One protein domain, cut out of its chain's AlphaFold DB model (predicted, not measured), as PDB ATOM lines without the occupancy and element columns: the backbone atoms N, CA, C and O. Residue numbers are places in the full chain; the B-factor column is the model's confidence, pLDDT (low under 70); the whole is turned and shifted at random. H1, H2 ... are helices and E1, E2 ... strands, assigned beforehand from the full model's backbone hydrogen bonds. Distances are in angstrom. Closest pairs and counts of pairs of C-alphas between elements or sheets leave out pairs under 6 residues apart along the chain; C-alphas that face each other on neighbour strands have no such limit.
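This is residues 110 to 256 of the 326 residues of an uncharacterized protein of Methylobacterium sp. SCN 67-24 (UniProt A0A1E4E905). One twisted, branched slab of eight antiparallel strands, E2 to E9, makes the core; the helix H2 covers one face of it near E5, E7, E8 and E9, and the three-residue strand E1 lies over the opposite face near E3 and E4. The slab forks at E7, which bends so that E5 lies beside one part of it and E6 beside another, while the short helix H1 lies off one end of the sheet, just beyond E4. The printed part has 147 residues with two named helices and nine named strands, in the order E1 E2 E3 E4 H1 H2 E5 E6 E7 E8 E9, and its class is mostly strand. It is compact, with a radius of gyration of the C-alphas of 15.2 A, and spans 46 by 36 by 28 A.

Begin at residues 110 to 111, which pair antiparallel with residues 135 to 136 of E2, residues 129 to 137. Next comes E1, residues 119 to 121, which pairs with no named strand; it is only just apart from E2, the closest C-alphas being 8.3 A apart. E2 and E3, residues 142 to 149, form a hairpin, with N 135 and O 144 2.8 A apart, within hydrogen-bond range. E3 and E4, residues 158 to 166, form the next hairpin, where N 147 and O 161 are 2.8 A apart; E2 E3 E4 is a meander, each strand the antiparallel neighbour of the one before. H1, residues 169 to 172, is not on the sheet. H2, residues 182 to 191, is on the sheet at a height of 7.1 A. It lies only just over E8, residues 226 to 234, on which 3 of its 10 C-alphas fall, and runs slantwise to the strands, at 56 degrees to E8 on the local plane. The closest C-alphas of H2 and E8 are those of Leu 186 and Gly 231, 7.0 A apart. E5, residues 196 to 200, and E6, residues 204 to 208, are apart, yet both lie on one side of E7, residues 211 to 221, with E8 on the other side. E7 bends by 59 degrees at residue 217; look for N 198 and O 219 at 2.8 A toward E5, N 206 and O 213 at 2.9 A toward E6, and N 218 and O 229 at 2.8 A toward E8. E6 E7 E8 and E9, residues 241 to 248, make a second meander. E9 has E8 on one side, with N 230 and O 247 at 2.8 A, and E4 on the other side, with N 162 and O 244 at 2.8 A. In H2 every O i to N i+4 pair is within hydrogen-bond range; H1 is too short for such a pair, and its one O i to N i+3 pair is not within range.

Find C-alpha 119 at (214.559, 153.570, 247.985), where E1 begins. E2 is 24.4 A long from first to last C-alpha, E3 23.7 A and E4 26.6 A. H2 runs 14.2 A from C-alpha 182 at (204.443, 174.362, 244.852). E5 and E6 are short strands of five residues each, and E7 is the longest strand at 29.1 A. E8 measures 24.8 A and E9 23.2 A, ending at C-alpha 248 at (208.160, 163.467, 231.522).

The two C-alphas farthest apart are those of Glu 171 and Thr 252, 46.8 A. The printed part has no cut, and no link is long. Confidence is low, under 70, at residues 170 to 179 and 237 to 238; the mean pLDDT of the printed part is 88.5.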
ATOM      1  N   ILE A 110     226.130 166.996 253.090       92.31
ATOM      2  CA  ILE A 110     227.323 166.239 252.708       92.31
ATOM      3  C   ILE A 110     226.920 165.167 251.696       92.31
ATOM      4  O   ILE A 110     226.064 164.327 251.987       92.31
ATOM      5  N   HIS A 111     227.578 165.146 250.537       93.50
ATOM      6  CA  HIS A 111     227.422 164.074 249.556       93.50
ATOM      7  C   HIS A 111     227.951 162.737 250.083       93.50
ATOM      8  O   HIS A 111     229.030 162.650 250.672       93.50
ATOM      9  N   VAL A 112     227.205 161.665 249.828       93.44
ATOM     10  CA  VAL A 112     227.612 160.302 250.169       93.44
ATOM     11  C   VAL A 112     228.250 159.678 248.929       93.44
ATOM     12  O   VAL A 112     227.550 159.313 247.993       93.44
ATOM     13  N   ALA A 113     229.578 159.543 248.917       89.62
ATOM     14  CA  ALA A 113     230.335 159.123 247.728       89.62
ATOM     15  C   ALA A 113     229.971 157.724 247.191       89.62
ATOM     16  O   ALA A 113     230.066 157.469 245.996       89.62
ATOM     17  N   ARG A 114     229.578 156.798 248.073       92.38
ATOM     18  CA  ARG A 114     229.143 155.436 247.717       92.38
ATOM     19  C   ARG A 114     227.846 155.114 248.454       92.38
ATOM     20  O   ARG A 114     227.885 154.448 249.491       92.38
ATOM     21  N   PRO A 115     226.715 155.663 247.994       92.69
ATOM     22  CA  PRO A 115     225.478 155.586 248.741       92.69
ATOM     23  C   PRO A 115     224.824 154.212 248.557       92.69
ATOM     24  O   PRO A 115     224.761 153.672 247.455       92.69
ATOM     25  N   ILE A 116     224.326 153.640 249.654       92.69
ATOM     26  CA  ILE A 116     223.490 152.434 249.625       92.69
ATOM     27  C   ILE A 116     222.049 152.880 249.391       92.69
ATOM     28  O   ILE A 116     221.544 153.696 250.166       92.69
ATOM     29  N   ALA A 117     221.406 152.332 248.359       94.19
ATOM     30  CA  ALA A 117     220.031 152.661 248.002       94.19
ATOM     31  C   ALA A 117     219.053 152.364 249.147       94.19
ATOM     32  O   ALA A 117     218.892 151.205 249.531       94.19
ATOM     33  N   MET A 118     218.394 153.399 249.677       95.44
ATOM     34  CA  MET A 118     217.292 153.226 250.633       95.44
ATOM     35  C   MET A 118     215.964 153.006 249.922       95.44
ATOM     36  O   MET A 118     215.135 152.234 250.397       95.44
ATOM     37  N   PHE A 119     215.793 153.626 248.757       96.62
ATOM     38  CA  PHE A 119     214.559 153.570 247.985       96.62
ATOM     39  C   PHE A 119     214.763 152.836 246.663       96.62
ATOM     40  O   PHE A 119     215.779 152.978 245.977       96.62
ATOM     41  N   GLY A 120     213.763 152.042 246.310       94.81
ATOM     42  CA  GLY A 120     213.644 151.346 245.045       94.81
ATOM     43  C   GLY A 120     212.387 151.801 244.329       94.81
ATOM     44  O   GLY A 120     211.402 152.171 244.957       94.81
ATOM     45  N   LEU A 121     212.422 151.757 243.006       94.81
ATOM     46  CA  LEU A 121     211.236 151.890 242.182       94.81
ATOM     47  C   LEU A 121     211.344 150.823 241.102       94.81
ATOM     48  O   LEU A 121     212.312 150.806 240.338       94.81
ATOM     49  N   ASP A 122     210.373 149.919 241.082       87.88
ATOM     50  CA  ASP A 122     210.155 149.045 239.938       87.88
ATOM     51  C   ASP A 122     209.412 149.872 238.886       87.88
ATOM     52  O   ASP A 122     208.370 150.431 239.220       87.88
ATOM     53  N   ALA A 123     209.952 150.014 237.669       87.44
ATOM     54  CA  ALA A 123     209.529 150.945 236.600       87.44
ATOM     55  C   ALA A 123     209.808 150.427 235.166       87.44
ATOM     56  O   ALA A 123     210.395 151.176 234.382       87.44
ATOM     57  N   PRO A 124     209.437 149.188 234.759       86.25
ATOM     58  CA  PRO A 124     209.694 148.684 233.401       86.25
ATOM     59  C   PRO A 124     209.248 149.618 232.270       86.25
ATOM     60  O   PRO A 124     209.878 149.632 231.219       86.25
ATOM     61  N   GLU A 125     208.199 150.409 232.479       86.12
ATOM     62  CA  GLU A 125     207.670 151.359 231.502       86.12
ATOM     63  C   GLU A 125     208.529 152.621 231.297       86.12
ATOM     64  O   GLU A 125     208.370 153.281 230.273       86.12
ATOM     65  N   ILE A 126     209.426 152.952 232.233       86.88
ATOM     66  CA  ILE A 126     210.405 154.060 232.123       86.88
ATOM     67  C   ILE A 126     211.826 153.511 231.908       86.88
ATOM     68  O   ILE A 126     212.726 154.215 231.463       86.88
ATOM     69  N   GLY A 127     212.036 152.220 232.174       86.12
ATOM     70  CA  GLY A 127     213.312 151.542 231.995       86.12
ATOM     71  C   GLY A 127     214.095 151.402 233.298       86.12
ATOM     72  O   GLY A 127     213.555 151.447 234.403       86.12
ATOM     73  N   LYS A 128     215.399 151.150 233.175       89.12
ATOM     74  CA  LYS A 128     216.276 150.942 234.336       89.12
ATOM     75  C   LYS A 128     216.672 152.280 234.958       89.12
ATOM     76  O   LYS A 128     216.758 153.295 234.273       89.12
ATOM     77  N   ARG A 129     216.971 152.253 236.260       93.50
ATOM     78  CA  ARG A 129     217.534 153.407 236.969       93.50
ATOM     79  C   ARG A 129     218.853 153.818 236.309       93.50
ATOM     80  O   ARG A 129     219.774 153.004 236.252       93.50
ATOM     81  N   ALA A 130     218.916 155.059 235.844       91.81
ATOM     82  CA  ALA A 130     220.086 155.655 235.211       91.81
ATOM     83  C   ALA A 130     221.068 156.216 236.252       91.81
ATOM     84  O   ALA A 130     222.277 156.093 236.083       91.81
ATOM     85  N   GLY A 131     220.561 156.767 237.360       92.44
ATOM     86  CA  GLY A 131     221.390 157.378 238.397       92.44
ATOM     87  C   GLY A 131     220.810 157.257 239.801       92.44
ATOM     88  O   GLY A 131     219.603 157.084 240.003       92.44
ATOM     89  N   TYR A 132     221.708 157.314 240.782       95.62
ATOM     90  CA  TYR A 132     221.369 157.361 242.195       95.62
ATOM     91  C   TYR A 132     222.388 158.213 242.953       95.62
ATOM     92  O   TYR A 132     223.581 157.912 242.964       95.62
ATOM     93  N   GLU A 133     221.902 159.267 243.595       95.62
ATOM     94  CA  GLU A 133     222.697 160.182 244.407       95.62
ATOM     95  C   GLU A 133     222.113 160.217 245.815       95.62
ATOM     96  O   GLU A 133     220.897 160.131 245.984       95.62
ATOM     97  N   ALA A 134     222.960 160.385 246.829       95.38
ATOM     98  CA  ALA A 134     222.477 160.660 248.172       95.38
ATOM     99  C   ALA A 134     223.321 161.725 248.864       95.38
ATOM    100  O   ALA A 134     224.541 161.812 248.681       95.38
ATOM    101  N   ARG A 135     222.657 162.505 249.710       94.44
ATOM    102  CA  ARG A 135     223.272 163.468 250.617       94.44
ATOM    103  C   ARG A 135     222.668 163.331 252.005       94.44
ATOM    104  O   ARG A 135     221.523 162.925 252.163       94.44
ATOM    105  N   ARG A 136     223.445 163.665 253.026       92.62
ATOM    106  CA  ARG A 136     222.990 163.691 254.420       92.62
ATOM    107  C   ARG A 136     223.301 165.035 255.043       92.62
ATOM    108  O   ARG A 136     224.286 165.660 254.660       92.62
ATOM    109  N   SER A 137     222.494 165.468 255.993       91.00
ATOM    110  CA  SER A 137     222.850 166.616 256.816       91.00
ATOM    111  C   SER A 137     224.070 166.294 257.690       91.00
ATOM    112  O   SER A 137     224.363 165.128 257.971       91.00
ATOM    113  N   GLN A 138     224.804 167.326 258.109       88.50
ATOM    114  CA  GLN A 138     225.976 167.196 258.984       88.50
ATOM    115  C   GLN A 138     225.640 166.522 260.323       88.50
ATOM    116  O   GLN A 138     226.431 165.720 260.810       88.50
ATOM    117  N   ASP A 139     224.459 166.805 260.874       86.19
ATOM    118  CA  ASP A 139     223.922 166.170 262.087       86.19
ATOM    119  C   ASP A 139     223.486 164.703 261.871       86.19
ATOM    120  O   ASP A 139     223.261 163.970 262.830       86.19
ATOM    121  N   GLY A 140     223.381 164.246 260.616       86.00
ATOM    122  CA  GLY A 140     222.902 162.913 260.253       86.00
ATOM    123  C   GLY A 140     221.400 162.678 260.458       86.00
ATOM    124  O   GLY A 140     220.934 161.573 260.178       86.00
ATOM    125  N   GLY A 141     220.641 163.680 260.911       86.62
ATOM    126  CA  GLY A 141     219.200 163.584 261.162       86.62
ATOM    127  C   GLY A 141     218.357 163.587 259.884       86.62
ATOM    128  O   GLY A 141     217.245 163.055 259.868       86.62
ATOM    129  N   ARG A 142     218.896 164.129 258.787       90.25
ATOM    130  CA  ARG A 142     218.238 164.186 257.480       90.25
ATOM    131  C   ARG A 142     219.066 163.500 256.411       90.25
ATOM    132  O   ARG A 142     220.292 163.618 256.349       90.25
ATOM    133  N   ARG A 143     218.368 162.823 255.510       93.00
ATOM    134  CA  ARG A 143     218.953 162.211 254.324       93.00
ATOM    135  C   ARG A 143     218.085 162.497 253.119       93.00
ATOM    136  O   ARG A 143     216.868 162.401 253.193       93.00
ATOM    137  N   GLU A 144     218.726 162.827 252.012       93.62
ATOM    138  CA  GLU A 144     218.079 162.959 250.724       93.62
ATOM    139  C   GLU A 144     218.678 161.965 249.740       93.62
ATOM    140  O   GLU A 144     219.897 161.855 249.624       93.62
ATOM    141  N   ASP A 145     217.798 161.295 249.011       95.88
ATOM    142  CA  ASP A 145     218.125 160.350 247.959       95.88
ATOM    143  C   ASP A 145     217.463 160.820 246.659       95.88
ATOM    144  O   ASP A 145     216.271 161.122 246.645       95.88
ATOM    145  N   MET A 146     218.207 160.847 245.557       95.94
ATOM    146  CA  MET A 146     217.679 161.130 244.222       95.94
ATOM    147  C   MET A 146     217.823 159.898 243.339       95.94
ATOM    148  O   MET A 146     218.915 159.352 243.198       95.94
ATOM    149  N   LEU A 147     216.726 159.487 242.713       97.00
ATOM    150  CA  LEU A 147     216.683 158.447 241.693       97.00
ATOM    151  C   LEU A 147     216.372 159.098 240.343       97.00
ATOM    152  O   LEU A 147     215.412 159.863 240.237       97.00
ATOM    153  N   SER A 148     217.139 158.756 239.309       95.44
ATOM    154  CA  SER A 148     216.855 159.153 237.926       95.44
ATOM    155  C   SER A 148     216.649 157.942 237.019       95.44
ATOM    156  O   SER A 148     217.308 156.907 237.174       95.44
ATOM    157  N   PHE A 149     215.723 158.065 236.070       95.44
ATOM    158  CA  PHE A 149     215.406 157.069 235.044       95.44
ATOM    159  C   PHE A 149     215.295 157.770 233.691       95.44
ATOM    160  O   PHE A 149     214.620 158.797 233.604       95.44
ATOM    161  N   GLY A 150     215.928 157.201 232.663       92.31
ATOM    162  CA  GLY A 150     216.056 157.829 231.344       92.31
ATOM    163  C   GLY A 150     216.988 159.046 231.340       92.31
ATOM    164  O   GLY A 150     217.537 159.429 232.379       92.31
ATOM    165  N   GLU A 151     217.143 159.667 230.173       90.44
ATOM    166  CA  GLU A 151     217.830 160.949 230.012       90.44
ATOM    167  C   GLU A 151     216.833 162.037 229.591       90.44
ATOM    168  O   GLU A 151     215.787 161.772 229.007       90.44
ATOM    169  N   PHE A 152     217.106 163.302 229.921       90.38
ATOM    170  CA  PHE A 152     216.143 164.361 229.613       90.38
ATOM    171  C   PHE A 152     216.025 164.612 228.098       90.38
ATOM    172  O   PHE A 152     214.915 164.806 227.606       90.38
ATOM    173  N   GLY A 153     217.138 164.579 227.360       86.31
ATOM    174  CA  GLY A 153     217.201 164.962 225.942       86.31
ATOM    175  C   GLY A 153     216.955 163.844 224.921       86.31
ATOM    176  O   GLY A 153     216.991 164.113 223.726       86.31
ATOM    177  N   ASP A 154     216.712 162.603 225.348       85.88
ATOM    178  CA  ASP A 154     216.654 161.420 224.466       85.88
ATOM    179  C   ASP A 154     215.263 161.139 223.849       85.88
ATOM    180  O   ASP A 154     215.081 160.164 223.115       85.88
ATOM    181  N   GLY A 155     214.258 161.960 224.176       85.31
ATOM    182  CA  GLY A 155     212.867 161.779 223.741       85.31
ATOM    183  C   GLY A 155     212.132 160.584 224.380       85.31
ATOM    184  O   GLY A 155     210.945 160.380 224.106       85.31
ATOM    185  N   GLN A 156     212.789 159.810 225.251       90.75
ATOM    186  CA  GLN A 156     212.220 158.694 226.013       90.75
ATOM    187  C   GLN A 156     211.664 159.165 227.360       90.75
ATOM    188  O   GLN A 156     212.013 160.250 227.826       90.75
ATOM    189  N   PRO A 157     210.774 158.396 228.017       93.31
ATOM    190  CA  PRO A 157     210.272 158.749 229.341       93.31
ATOM    191  C   PRO A 157     211.404 159.059 230.326       93.31
ATOM    192  O   PRO A 157     212.354 158.292 230.454       93.31
ATOM    193  N   PHE A 158     211.279 160.178 231.035       94.69
ATOM    194  CA  PHE A 158     212.274 160.631 232.002       94.69
ATOM    195  C   PHE A 158     211.615 160.854 233.358       94.69
ATOM    196  O   PHE A 158     210.580 161.513 233.445       94.69
ATOM    197  N   LEU A 159     212.212 160.319 234.419       96.75
ATOM    198  CA  LEU A 159     211.744 160.499 235.791       96.75
ATOM    199  C   LEU A 159     212.912 160.918 236.675       96.75
ATOM    200  O   LEU A 159     213.910 160.204 236.766       96.75
ATOM    201  N   ALA A 160     212.737 162.029 237.384       96.88
ATOM    202  CA  ALA A 160     213.556 162.391 238.531       96.88
ATOM    203  C   ALA A 160     212.689 162.310 239.788       96.88
ATOM    204  O   ALA A 160     211.617 162.915 239.841       96.88
ATOM    205  N   LEU A 161     213.143 161.550 240.781       97.44
ATOM    206  CA  LEU A 161     212.418 161.310 242.023       97.44
ATOM    207  C   LEU A 161     213.346 161.510 243.215       97.44
ATOM    208  O   LEU A 161     214.306 160.765 243.410       97.44
ATOM    209  N   LYS A 162     213.021 162.512 244.021       96.31
ATOM    210  CA  LYS A 162     213.737 162.884 245.230       96.31
ATOM    211  C   LYS A 162     212.967 162.405 246.445       96.31
ATOM    212  O   LYS A 162     211.784 162.706 246.568       96.31
ATOM    213  N   PHE A 163     213.649 161.748 247.367       95.50
ATOM    214  CA  PHE A 163     213.141 161.405 248.688       95.50
ATOM    215  C   PHE A 163     213.930 162.153 249.744       95.50
ATOM    216  O   PHE A 163     215.153 162.219 249.664       95.50
ATOM    217  N   GLN A 164     213.245 162.664 250.754       92.75
ATOM    218  CA  GLN A 164     213.849 163.230 251.949       92.75
ATOM    219  C   GLN A 164     213.312 162.477 253.163       92.75
ATOM    220  O   GLN A 164     212.110 162.466 253.420       92.75
ATOM    221  N   ALA A 165     214.211 161.829 253.894       91.50
ATOM    222  CA  ALA A 165     213.929 161.242 255.191       91.50
ATOM    223  C   ALA A 165     214.400 162.208 256.282       91.50
ATOM    224  O   ALA A 165     215.548 162.662 256.256       91.50
ATOM    225  N   ASN A 166     213.522 162.517 257.231       89.44
ATOM    226  CA  ASN A 166     213.829 163.363 258.379       89.44
ATOM    227  C   ASN A 166     213.526 162.593 259.665       89.44
ATOM    228  O   ASN A 166     212.365 162.442 260.037       89.44
ATOM    229  N   ARG A 167     214.576 162.120 260.343       86.50
ATOM    230  CA  ARG A 167     214.447 161.280 261.539       86.50
ATOM    231  C   ARG A 167     213.746 161.999 262.690       86.50
ATOM    232  O   ARG A 167     213.039 161.363 263.462       86.50
ATOM    233  N   GLU A 168     213.932 163.310 262.784       78.56
ATOM    234  CA  GLU A 168     213.430 164.127 263.891       78.56
ATOM    235  C   GLU A 168     212.042 164.728 263.609       78.56
ATOM    236  O   GLU A 168     211.443 165.362 264.478       78.56
ATOM    237  N   ALA A 169     211.485 164.492 262.413       71.94
ATOM    238  CA  ALA A 169     210.166 164.986 262.013       71.94
ATOM    239  C   ALA A 169     209.060 164.617 263.013       71.94
ATOM    240  O   ALA A 169     208.198 165.438 263.329       71.94
ATOM    241  N   ALA A 170     209.101 163.385 263.532       58.62
ATOM    242  CA  ALA A 170     208.119 162.882 264.487       58.62
ATOM    243  C   ALA A 170     208.183 163.595 265.851       58.62
ATOM    244  O   ALA A 170     207.168 163.692 266.535       58.62
ATOM    245  N   GLU A 171     209.355 164.106 266.241       58.28
ATOM    246  CA  GLU A 171     209.580 164.766 267.533       58.28
ATOM    247  C   GLU A 171     209.250 166.262 267.478       58.28
ATOM    248  O   GLU A 171     208.825 166.852 268.469       58.28
ATOM    249  N   GLN A 172     209.407 166.879 266.305       56.69
ATOM    250  CA  GLN A 172     209.300 168.329 266.139       56.69
ATOM    251  C   GLN A 172     207.872 168.809 265.844       56.69
ATOM    252  O   GLN A 172     207.626 170.014 265.880       56.69
ATOM    253  N   GLY A 173     206.923 167.902 265.566       49.28
ATOM    254  CA  GLY A 173     205.511 168.240 265.312       49.28
ATOM    255  C   GLY A 173     205.315 169.303 264.223       49.28
ATOM    256  O   GLY A 173     204.314 170.021 264.212       49.28
ATOM    257  N   ALA A 174     206.308 169.476 263.352       46.19
ATOM    258  CA  ALA A 174     206.477 170.709 262.614       46.19
ATOM    259  C   ALA A 174     205.858 170.566 261.226       46.19
ATOM    260  O   ALA A 174     206.391 169.866 260.377       46.19
ATOM    261  N   ALA A 175     204.767 171.279 260.957       47.81
ATOM    262  CA  ALA A 175     204.241 171.464 259.607       47.81
ATOM    263  C   ALA A 175     205.169 172.395 258.792       47.81
ATOM    264  O   ALA A 175     204.859 173.559 258.562       47.81
ATOM    265  N   VAL A 176     206.346 171.912 258.384       47.72
ATOM    266  CA  VAL A 176     207.347 172.707 257.628       47.72
ATOM    267  C   VAL A 176     207.261 172.467 256.110       47.72
ATOM    268  O   VAL A 176     207.807 173.237 255.320       47.72
ATOM    269  N   GLY A 177     206.486 171.471 255.674       48.50
ATOM    270  CA  GLY A 177     206.370 171.059 254.271       48.50
ATOM    271  C   GLY A 177     205.551 171.970 253.349       48.50
ATOM    272  O   GLY A 177     205.700 171.889 252.134       48.50
ATOM    273  N   LEU A 178     204.717 172.852 253.909       55.78
ATOM    274  CA  LEU A 178     203.835 173.752 253.147       55.78
ATOM    275  C   LEU A 178     204.277 175.219 253.191       55.78
ATOM    276  O   LEU A 178     203.576 176.093 252.689       55.78
ATOM    277  N   SER A 179     205.437 175.511 253.782       61.88
ATOM    278  CA  SER A 179     205.902 176.895 253.948       61.88
ATOM    279  C   SER A 179     206.188 177.610 252.619       61.88
ATOM    280  O   SER A 179     206.249 178.837 252.593       61.88
ATOM    281  N   GLN A 180     206.344 176.866 251.516       74.81
ATOM    282  CA  GLN A 180     206.634 177.400 250.185       74.81
ATOM    283  C   GLN A 180     205.609 176.926 249.138       74.81
ATOM    284  O   GLN A 180     205.292 175.729 249.082       74.81
ATOM    285  N   PRO A 181     205.128 177.822 248.251       87.31
ATOM    286  CA  PRO A 181     204.242 177.444 247.153       87.31
ATOM    287  C   PRO A 181     204.868 176.386 246.237       87.31
ATOM    288  O   PRO A 181     206.073 176.405 245.983       87.31
ATOM    289  N   PHE A 182     204.034 175.498 245.691       89.50
ATOM    290  CA  PHE A 182     204.443 174.362 244.852       89.50
ATOM    291  C   PHE A 182     205.397 174.736 243.730       89.50
ATOM    292  O   PHE A 182     206.489 174.180 243.616       89.50
ATOM    293  N   VAL A 183     205.009 175.743 242.954       90.75
ATOM    294  CA  VAL A 183     205.776 176.200 241.795       90.75
ATOM    295  C   VAL A 183     207.153 176.723 242.209       90.75
ATOM    296  O   VAL A 183     208.122 176.498 241.494       90.75
ATOM    297  N   ILE A 184     207.284 177.357 243.378       90.00
ATOM    298  CA  ILE A 184     208.571 177.888 243.852       90.00
ATOM    299  C   ILE A 184     209.528 176.752 244.219       90.00
ATOM    300  O   ILE A 184     210.698 176.784 243.830       90.00
ATOM    301  N   THR A 185     209.038 175.734 244.932       88.81
ATOM    302  CA  THR A 185     209.830 174.534 245.233       88.81
ATOM    303  C   THR A 185     210.244 173.826 243.948       88.81
ATOM    304  O   THR A 185     211.424 173.533 243.777       88.81
ATOM    305  N   LEU A 186     209.305 173.627 243.023       92.81
ATOM    306  CA  LEU A 186     209.573 172.985 241.742       92.81
ATOM    307  C   LEU A 186     210.642 173.737 240.937       92.81
ATOM    308  O   LEU A 186     211.621 173.129 240.524       92.81
ATOM    309  N   VAL A 187     210.505 175.058 240.765       93.56
ATOM    310  CA  VAL A 187     211.486 175.890 240.042       93.56
ATOM    311  C   VAL A 187     212.874 175.762 240.658       93.56
ATOM    312  O   VAL A 187     213.853 175.593 239.934       93.56
ATOM    313  N   ARG A 188     212.972 175.809 241.991       90.88
ATOM    314  CA  ARG A 188     214.252 175.678 242.697       90.88
ATOM    315  C   ARG A 188     214.884 174.304 242.473       90.88
ATOM    316  O   ARG A 188     216.081 174.222 242.217       90.88
ATOM    317  N   GLU A 189     214.092 173.242 242.573       91.38
ATOM    318  CA  GLU A 189     214.572 171.868 242.394       91.38
ATOM    319  C   GLU A 189     214.972 171.576 240.946       91.38
ATOM    320  O   GLU A 189     216.012 170.962 240.719       91.38
ATOM    321  N   SER A 190     214.205 172.064 239.970       93.31
ATOM    322  CA  SER A 190     214.555 171.966 238.553       93.31
ATOM    323  C   SER A 190     215.834 172.745 238.238       93.31
ATOM    324  O   SER A 190     216.741 172.196 237.615       93.31
ATOM    325  N   ALA A 191     215.970 173.978 238.740       93.25
ATOM    326  CA  ALA A 191     217.152 174.808 238.499       93.25
ATOM    327  C   ALA A 191     218.432 174.191 239.082       93.25
ATOM    328  O   ALA A 191     219.476 174.217 238.433       93.25
ATOM    329  N   ALA A 192     218.346 173.563 240.260       88.94
ATOM    330  CA  ALA A 192     219.457 172.813 240.852       88.94
ATOM    331  C   ALA A 192     219.924 171.627 239.981       88.94
ATOM    332  O   ALA A 192     221.011 171.094 240.186       88.94
ATOM    333  N   ARG A 193     219.112 171.216 238.999       89.62
ATOM    334  CA  ARG A 193     219.408 170.164 238.019       89.62
ATOM    335  C   ARG A 193     219.667 170.707 236.611       89.62
ATOM    336  O   ARG A 193     219.659 169.933 235.661       89.62
ATOM    337  N   GLY A 194     219.886 172.015 236.467       91.81
ATOM    338  CA  GLY A 194     220.115 172.647 235.164       91.81
ATOM    339  C   GLY A 194     218.867 172.708 234.279       91.81
ATOM    340  O   GLY A 194     218.985 172.912 233.075       91.81
ATOM    341  N   LEU A 195     217.675 172.538 234.859       94.31
ATOM    342  CA  LEU A 195     216.402 172.609 234.153       94.31
ATOM    343  C   LEU A 195     215.666 173.904 234.501       94.31
ATOM    344  O   LEU A 195     215.630 174.351 235.646       94.31
ATOM    345  N   SER A 196     215.015 174.486 233.505       94.50
ATOM    346  CA  SER A 196     214.106 175.617 233.657       94.50
ATOM    347  C   SER A 196     212.657 175.143 233.613       94.50
ATOM    348  O   SER A 196     212.312 174.241 232.849       94.50
ATOM    349  N   VAL A 197     211.805 175.758 234.434       95.06
ATOM    350  CA  VAL A 197     210.352 175.560 234.384       95.06
ATOM    351  C   VAL A 197     209.759 176.670 233.522       95.06
ATOM    352  O   VAL A 197     209.915 177.850 233.825       95.06
ATOM    353  N   GLY A 198     209.097 176.285 232.437       89.38
ATOM    354  CA  GLY A 198     208.327 177.171 231.575       89.38
ATOM    355  C   GLY A 198     206.897 177.340 232.088       89.38
ATOM    356  O   GLY A 198     206.657 177.738 233.226       89.38
ATOM    357  N   ARG A 199     205.913 177.034 231.236       86.62
ATOM    358  CA  ARG A 199     204.495 177.106 231.608       86.62
ATOM    359  C   ARG A 199     204.180 176.080 232.698       86.62
ATOM    360  O   ARG A 199     204.445 174.899 232.506       86.62
ATOM    361  N   SER A 200     203.562 176.536 233.785       90.62
ATOM    362  CA  SER A 200     202.981 175.692 234.832       90.62
ATOM    363  C   SER A 200     201.459 175.767 234.758       90.62
ATOM    364  O   SER A 200     200.888 176.853 234.652       90.62
ATOM    365  N   GLY A 201     200.808 174.611 234.787       92.06
ATOM    366  CA  GLY A 201     199.361 174.470 234.844       92.06
ATOM    367  C   GLY A 201     198.812 174.658 236.254       92.06
ATOM    368  O   GLY A 201     199.549 174.929 237.205       92.06
ATOM    369  N   THR A 202     197.496 174.499 236.378       93.00
ATOM    370  CA  THR A 202     196.810 174.503 237.670       93.00
ATOM    371  C   THR A 202     197.221 173.288 238.484       93.00
ATOM    372  O   THR A 202     197.269 172.164 237.977       93.00
ATOM    373  N   THR A 203     197.481 173.522 239.764       94.81
ATOM    374  CA  THR A 203     197.771 172.458 240.707       94.81
ATOM    375  C   THR A 203     196.551 171.570 240.939       94.81
ATOM    376  O   THR A 203     195.436 172.045 241.144       94.81
ATOM    377  N   THR A 204     196.782 170.265 240.959       95.94
ATOM    378  CA  THR A 204     195.785 169.219 241.182       95.94
ATOM    379  C   THR A 204     196.318 168.195 242.170       95.94
ATOM    380  O   THR A 204     197.512 167.893 242.169       95.94
ATOM    381  N   LEU A 205     195.438 167.628 242.985       96.19
ATOM    382  CA  LEU A 205     195.808 166.612 243.963       96.19
ATOM    383  C   LEU A 205     195.562 165.214 243.401       96.19
ATOM    384  O   LEU A 205     194.550 164.973 242.743       96.19
ATOM    385  N   ILE A 206     196.484 164.299 243.679       96.50
ATOM    386  CA  ILE A 206     196.323 162.867 243.434       96.50
ATOM    387  C   ILE A 206     196.553 162.118 244.741       96.50
ATOM    388  O   ILE A 206     197.414 162.490 245.533       96.50
ATOM    389  N   GLU A 207     195.814 161.039 244.960       94.81
ATOM    390  CA  GLU A 207     196.104 160.136 246.076       94.81
ATOM    391  C   GLU A 207     197.213 159.144 245.690       94.81
ATOM    392  O   GLU A 207     197.380 158.808 244.514       94.81
ATOM    393  N   THR A 208     197.958 158.660 246.673       95.31
ATOM    394  CA  THR A 208     198.941 157.571 246.545       95.31
ATOM    395  C   THR A 208     198.921 156.746 247.826       95.31
ATOM    396  O   THR A 208     198.306 157.149 248.815       95.31
ATOM    397  N   LYS A 209     199.643 155.627 247.869       94.62
ATOM    398  CA  LYS A 209     199.798 154.831 249.092       94.62
ATOM    399  C   LYS A 209     200.472 155.587 250.245       94.62
ATOM    400  O   LYS A 209     200.382 155.167 251.392       94.62
ATOM    401  N   PHE A 210     201.182 156.674 249.936       93.88
ATOM    402  CA  PHE A 210     201.818 157.542 250.927       93.88
ATOM    403  C   PHE A 210     200.921 158.712 251.353       93.88
ATOM    404  O   PHE A 210     201.312 159.475 252.228       93.88
ATOM    405  N   GLY A 211     199.727 158.838 250.766       93.19
ATOM    406  CA  GLY A 211     198.814 159.961 250.953       93.19
ATOM    407  C   GLY A 211     198.780 160.903 249.752       93.19
ATOM    408  O   GLY A 211     199.149 160.538 248.628       93.19
ATOM    409  N   THR A 212     198.314 162.124 249.998       94.50
ATOM    410  CA  THR A 212     198.041 163.107 248.953       94.50
ATOM    411  C   THR A 212     199.321 163.730 248.391       94.50
ATOM    412  O   THR A 212     200.203 164.209 249.111       94.50
ATOM    413  N   VAL A 213     199.390 163.778 247.065       95.88
ATOM    414  CA  VAL A 213     200.478 164.371 246.294       95.88
ATOM    415  C   VAL A 213     199.925 165.517 245.460       95.88
ATOM    416  O   VAL A 213     198.957 165.380 244.714       95.88
ATOM    417  N   GLU A 214     200.564 166.667 245.597       95.88
ATOM    418  CA  GLU A 214     200.313 167.862 244.810       95.88
ATOM    419  C   GLU A 214     201.019 167.739 243.459       95.88
ATOM    420  O   GLU A 214     202.195 167.382 243.413       95.88
ATOM    421  N   THR A 215     200.315 168.010 242.359       97.50
ATOM    422  CA  THR A 215     200.835 167.850 240.992       97.50
ATOM    423  C   THR A 215     200.470 169.027 240.101       97.50
ATOM    424  O   THR A 215     199.413 169.627 240.285       97.50
ATOM    425  N   ALA A 216     201.283 169.326 239.090       96.81
ATOM    426  CA  ALA A 216     200.894 170.224 238.001       96.81
ATOM    427  C   ALA A 216     201.539 169.799 236.681       96.81
ATOM    428  O   ALA A 216     202.659 169.284 236.667       96.81
ATOM    429  N   ASP A 217     200.851 170.066 235.572       96.19
ATOM    430  CA  ASP A 217     201.434 169.935 234.238       96.19
ATOM    431  C   ASP A 217     202.417 171.087 234.015       96.19
ATOM    432  O   ASP A 217     202.074 172.251 234.221       96.19
ATOM    433  N   ILE A 218     203.642 170.775 233.612       96.00
ATOM    434  CA  ILE A 218     204.735 171.737 233.485       96.00
ATOM    435  C   ILE A 218     205.494 171.532 232.178       96.00
ATOM    436  O   ILE A 218     205.652 170.411 231.699       96.00
ATOM    437  N   GLY A 219     206.001 172.620 231.607       94.94
ATOM    438  CA  GLY A 219     207.064 172.555 230.609       94.94
ATOM    439  C   GLY A 219     208.422 172.608 231.300       94.94
ATOM    440  O   GLY A 219     208.691 173.585 231.993       94.94
ATOM    441  N   LEU A 220     209.275 171.604 231.110       95.44
ATOM    442  CA  LEU A 220     210.680 171.647 231.522       95.44
ATOM    443  C   LEU A 220     211.585 171.847 230.313       95.44
ATOM    444  O   LEU A 220     211.262 171.380 229.223       95.44
ATOM    445  N   SER A 221     212.722 172.515 230.494       94.44
ATOM    446  CA  SER A 221     213.737 172.643 229.447       94.44
ATOM    447  C   SER A 221     215.150 172.696 230.009       94.44
ATOM    448  O   SER A 221     215.397 173.418 230.973       94.44
ATOM    449  N   ASP A 222     216.077 171.994 229.363       92.75
ATOM    450  CA  ASP A 222     217.525 172.059 229.621       92.75
ATOM    451  C   ASP A 222     218.229 173.192 228.843       92.75
ATOM    452  O   ASP A 222     219.453 173.285 228.827       92.75
ATOM    453  N   GLY A 223     217.460 174.060 228.174       90.12
ATOM    454  CA  GLY A 223     217.966 175.119 227.299       90.12
ATOM    455  C   GLY A 223     218.093 174.723 225.824       90.12
ATOM    456  O   GLY A 223     218.224 175.616 224.988       90.12
ATOM    457  N   SER A 224     218.004 173.431 225.492       86.88
ATOM    458  CA  SER A 224     218.059 172.908 224.120       86.88
ATOM    459  C   SER A 224     216.752 172.228 223.701       86.88
ATOM    460  O   SER A 224     216.202 172.539 222.646       86.88
ATOM    461  N   ALA A 225     216.210 171.369 224.563       84.00
ATOM    462  CA  ALA A 225     214.965 170.646 224.370       84.00
ATOM    463  C   ALA A 225     213.939 171.070 225.425       84.00
ATOM    464  O   ALA A 225     214.277 171.403 226.565       84.00
ATOM    465  N   GLY A 226     212.664 171.084 225.036       89.75
ATOM    466  CA  GLY A 226     211.531 171.361 225.916       89.75
ATOM    467  C   GLY A 226     210.619 170.144 226.001       89.75
ATOM    468  O   GLY A 226     210.312 169.536 224.977       89.75
ATOM    469  N   ARG A 227     210.172 169.782 227.205       92.25
ATOM    470  CA  ARG A 227     209.347 168.592 227.445       92.25
ATOM    471  C   ARG A 227     208.145 168.905 228.320       92.25
ATOM    472  O   ARG A 227     208.259 169.622 229.312       92.25
ATOM    473  N   ALA A 228     207.001 168.333 227.957       92.94
ATOM    474  CA  ALA A 228     205.829 168.300 228.819       92.94
ATOM    475  C   ALA A 228     206.016 167.226 229.897       92.94
ATOM    476  O   ALA A 228     206.256 166.052 229.597       92.94
ATOM    477  N   CYS A 229     205.911 167.645 231.150       96.19
ATOM    478  CA  CYS A 229     206.102 166.806 232.320       96.19
ATOM    479  C   CYS A 229     204.992 167.071 233.341       96.19
ATOM    480  O   CYS A 229     204.297 168.082 233.281       96.19
ATOM    481  N   ILE A 230     204.850 166.179 234.312       97.56
ATOM    482  CA  ILE A 230     204.048 166.391 235.512       97.56
ATOM    483  C   ILE A 230     205.031 166.578 236.662       97.56
ATOM    484  O   ILE A 230     205.754 165.644 237.012       97.56
ATOM    485  N   GLY A 231     205.078 167.781 237.229       97.38
ATOM    486  CA  GLY A 231     205.783 168.037 238.483       97.38
ATOM    487  C   GLY A 231     204.943 167.546 239.654       97.38
ATOM    488  O   GLY A 231     203.715 167.640 239.600       97.38
ATOM    489  N   PHE A 232     205.580 167.049 240.712       97.44
ATOM    490  CA  PHE A 232     204.868 166.546 241.883       97.44
ATOM    491  C   PHE A 232     205.623 166.751 243.199       97.44
ATOM    492  O   PHE A 232     206.851 166.848 243.230       97.44
ATOM    493  N   ARG A 233     204.866 166.800 244.298       94.94
ATOM    494  CA  ARG A 233     205.353 166.962 245.671       94.94
ATOM    495  C   ARG A 233     204.401 166.297 246.662       94.94
ATOM    496  O   ARG A 233     203.193 166.496 246.591       94.94
ATOM    497  N   HIS A 234     204.942 165.561 247.625       93.25
ATOM    498  CA  HIS A 234     204.192 165.078 248.778       93.25
ATOM    499  C   HIS A 234     203.724 166.263 249.636       93.25
ATOM    500  O   HIS A 234     204.546 167.102 250.015       93.25
ATOM    501  N   LEU A 235     202.422 166.346 249.933       83.00
ATOM    502  CA  LEU A 235     201.867 167.480 250.683       83.00
ATOM    503  C   LEU A 235     202.341 167.531 252.137       83.00
ATOM    504  O   LEU A 235     202.421 168.616 252.713       83.00
ATOM    505  N   ASP A 236     202.721 166.395 252.719       72.12
ATOM    506  CA  ASP A 236     203.334 166.364 254.042       72.12
ATOM    507  C   ASP A 236     204.864 166.402 253.928       72.12
ATOM    508  O   ASP A 236     205.584 165.435 254.176       72.12
ATOM    509  N   GLY A 237     205.378 167.552 253.481       60.78
ATOM    510  CA  GLY A 237     206.813 167.769 253.273       60.78
ATOM    511  C   GLY A 237     207.662 167.696 254.552       60.78
ATOM    512  O   GLY A 237     208.886 167.623 254.457       60.78
ATOM    513  N   ALA A 238     207.023 167.713 255.726       59.25
ATOM    514  CA  ALA A 238     207.676 167.582 257.022       59.25
ATOM    515  C   ALA A 238     207.380 166.255 257.726       59.25
ATOM    516  O   ALA A 238     207.819 166.063 258.857       59.25
ATOM    517  N   ALA A 239     206.699 165.326 257.051       77.56
ATOM    518  CA  ALA A 239     206.652 163.944 257.481       77.56
ATOM    519  C   ALA A 239     208.066 163.365 257.593       77.56
ATOM    520  O   ALA A 239     209.030 163.830 256.981       77.56
ATOM    521  N   HIS A 240     208.154 162.252 258.317       89.12
ATOM    522  CA  HIS A 240     209.354 161.421 258.378       89.12
ATOM    523  C   HIS A 240     209.887 161.045 256.985       89.12
ATOM    524  O   HIS A 240     211.085 160.835 256.812       89.12
ATOM    525  N   LEU A 241     208.994 160.993 255.991       91.44
ATOM    526  CA  LEU A 241     209.299 160.834 254.575       91.44
ATOM    527  C   LEU A 241     208.544 161.882 253.751       91.44
ATOM    528  O   LEU A 241     207.314 161.902 253.744       91.44
ATOM    529  N   SER A 242     209.269 162.671 252.969       91.94
ATOM    530  CA  SER A 242     208.706 163.485 251.897       91.94
ATOM    531  C   SER A 242     209.369 163.164 250.566       91.94
ATOM    532  O   SER A 242     210.453 162.581 250.506       91.94
ATOM    533  N   PHE A 243     208.686 163.489 249.473       94.69
ATOM    534  CA  PHE A 243     209.217 163.274 248.136       94.69
ATOM    535  C   PHE A 243     208.702 164.309 247.148       94.69
ATOM    536  O   PHE A 243     207.631 164.889 247.327       94.69
ATOM    537  N   SER A 244     209.471 164.535 246.094       95.81
ATOM    538  CA  SER A 244     209.124 165.433 244.996       95.81
ATOM    539  C   SER A 244     209.880 165.045 243.734       95.81
ATOM    540  O   SER A 244     210.784 164.205 243.761       95.81
ATOM    541  N   GLY A 245     209.497 165.637 242.611       96.81
ATOM    542  CA  GLY A 245     210.171 165.393 241.350       96.81
ATOM    543  C   GLY A 245     209.315 165.750 240.153       96.81
ATOM    544  O   GLY A 245     208.379 166.551 240.241       96.81
ATOM    545  N   TRP A 246     209.652 165.148 239.020       97.44
ATOM    546  CA  TRP A 246     208.908 165.308 237.780       97.44
ATOM    547  C   TRP A 246     208.999 164.056 236.916       97.44
ATOM    548  O   TRP A 246     210.031 163.388 236.852       97.44
ATOM    549  N   LEU A 247     207.895 163.770 236.233       97.38
ATOM    550  CA  LEU A 247     207.769 162.700 235.254       97.38
ATOM    551  C   LEU A 247     207.489 163.318 233.886       97.38
ATOM    552  O   LEU A 247     206.502 164.028 233.727       97.38
ATOM    553  N   CYS A 248     208.322 163.028 232.899       95.50
ATOM    554  CA  CYS A 248     208.160 163.467 231.522       95.50
ATOM    555  C   CYS A 248     207.798 162.272 230.638       95.50
ATOM    556  O   CYS A 248     208.428 161.215 230.719       95.50
ATOM    557  N   GLY A 249     206.795 162.447 229.779       91.06
ATOM    558  CA  GLY A 249     206.412 161.436 228.793       91.06
ATOM    559  C   GLY A 249     207.375 161.399 227.614       91.06
ATOM    560  O   GLY A 249     208.107 162.362 227.379       91.06
ATOM    561  N   GLY A 250     207.384 160.287 226.883       86.38
ATOM    562  CA  GLY A 250     208.103 160.217 225.610       86.38
ATOM    563  C   GLY A 250     207.406 161.063 224.541       86.38
ATOM    564  O   GLY A 250     206.230 161.396 224.689       86.38
ATOM    565  N   GLU A 251     208.095 161.373 223.443       80.38
ATOM    566  CA  GLU A 251     207.568 162.252 222.379       80.38
ATOM    567  C   GLU A 251     206.195 161.821 221.839       80.38
ATOM    568  O   GLU A 251     205.342 162.651 221.537       80.38
ATOM    569  N   THR A 252     205.961 160.510 221.750       80.62
ATOM    570  CA  THR A 252     204.724 159.923 221.211       80.62
ATOM    571  C   THR A 252     203.728 159.493 222.285       80.62
ATOM    572  O   THR A 252     202.604 159.106 221.963       80.62
ATOM    573  N   ARG A 253     204.121 159.529 223.565       84.19
ATOM    574  CA  ARG A 253     203.302 159.051 224.682       84.19
ATOM    575  C   ARG A 253     203.406 160.022 225.859       84.19
ATOM    576  O   ARG A 253     204.313 159.869 226.684       84.19
ATOM    577  N   PRO A 254     202.484 160.998 225.958       85.62
ATOM    578  CA  PRO A 254     202.413 161.852 227.130       85.62
ATOM    579  C   PRO A 254     202.101 161.010 228.367       85.62
ATOM    580  O   PRO A 254     201.436 159.976 228.289       85.62
ATOM    581  N   VAL A 255     202.605 161.464 229.506       91.38
ATOM    582  CA  VAL A 255     202.320 160.859 230.807       91.38
ATOM    583  C   VAL A 255     201.034 161.434 231.369       91.38
ATOM    584  O   VAL A 255     200.720 162.606 231.154       91.38
ATOM    585  N   ASP A 256     200.306 160.614 232.117       92.62
ATOM    586  CA  ASP A 256     199.131 161.047 232.857       92.62
ATOM    587  C   ASP A 256     199.322 160.877 234.375       92.62
ATOM    588  O   ASP A 256     200.281 160.277 234.875       92.62
TER     589      ASP A 256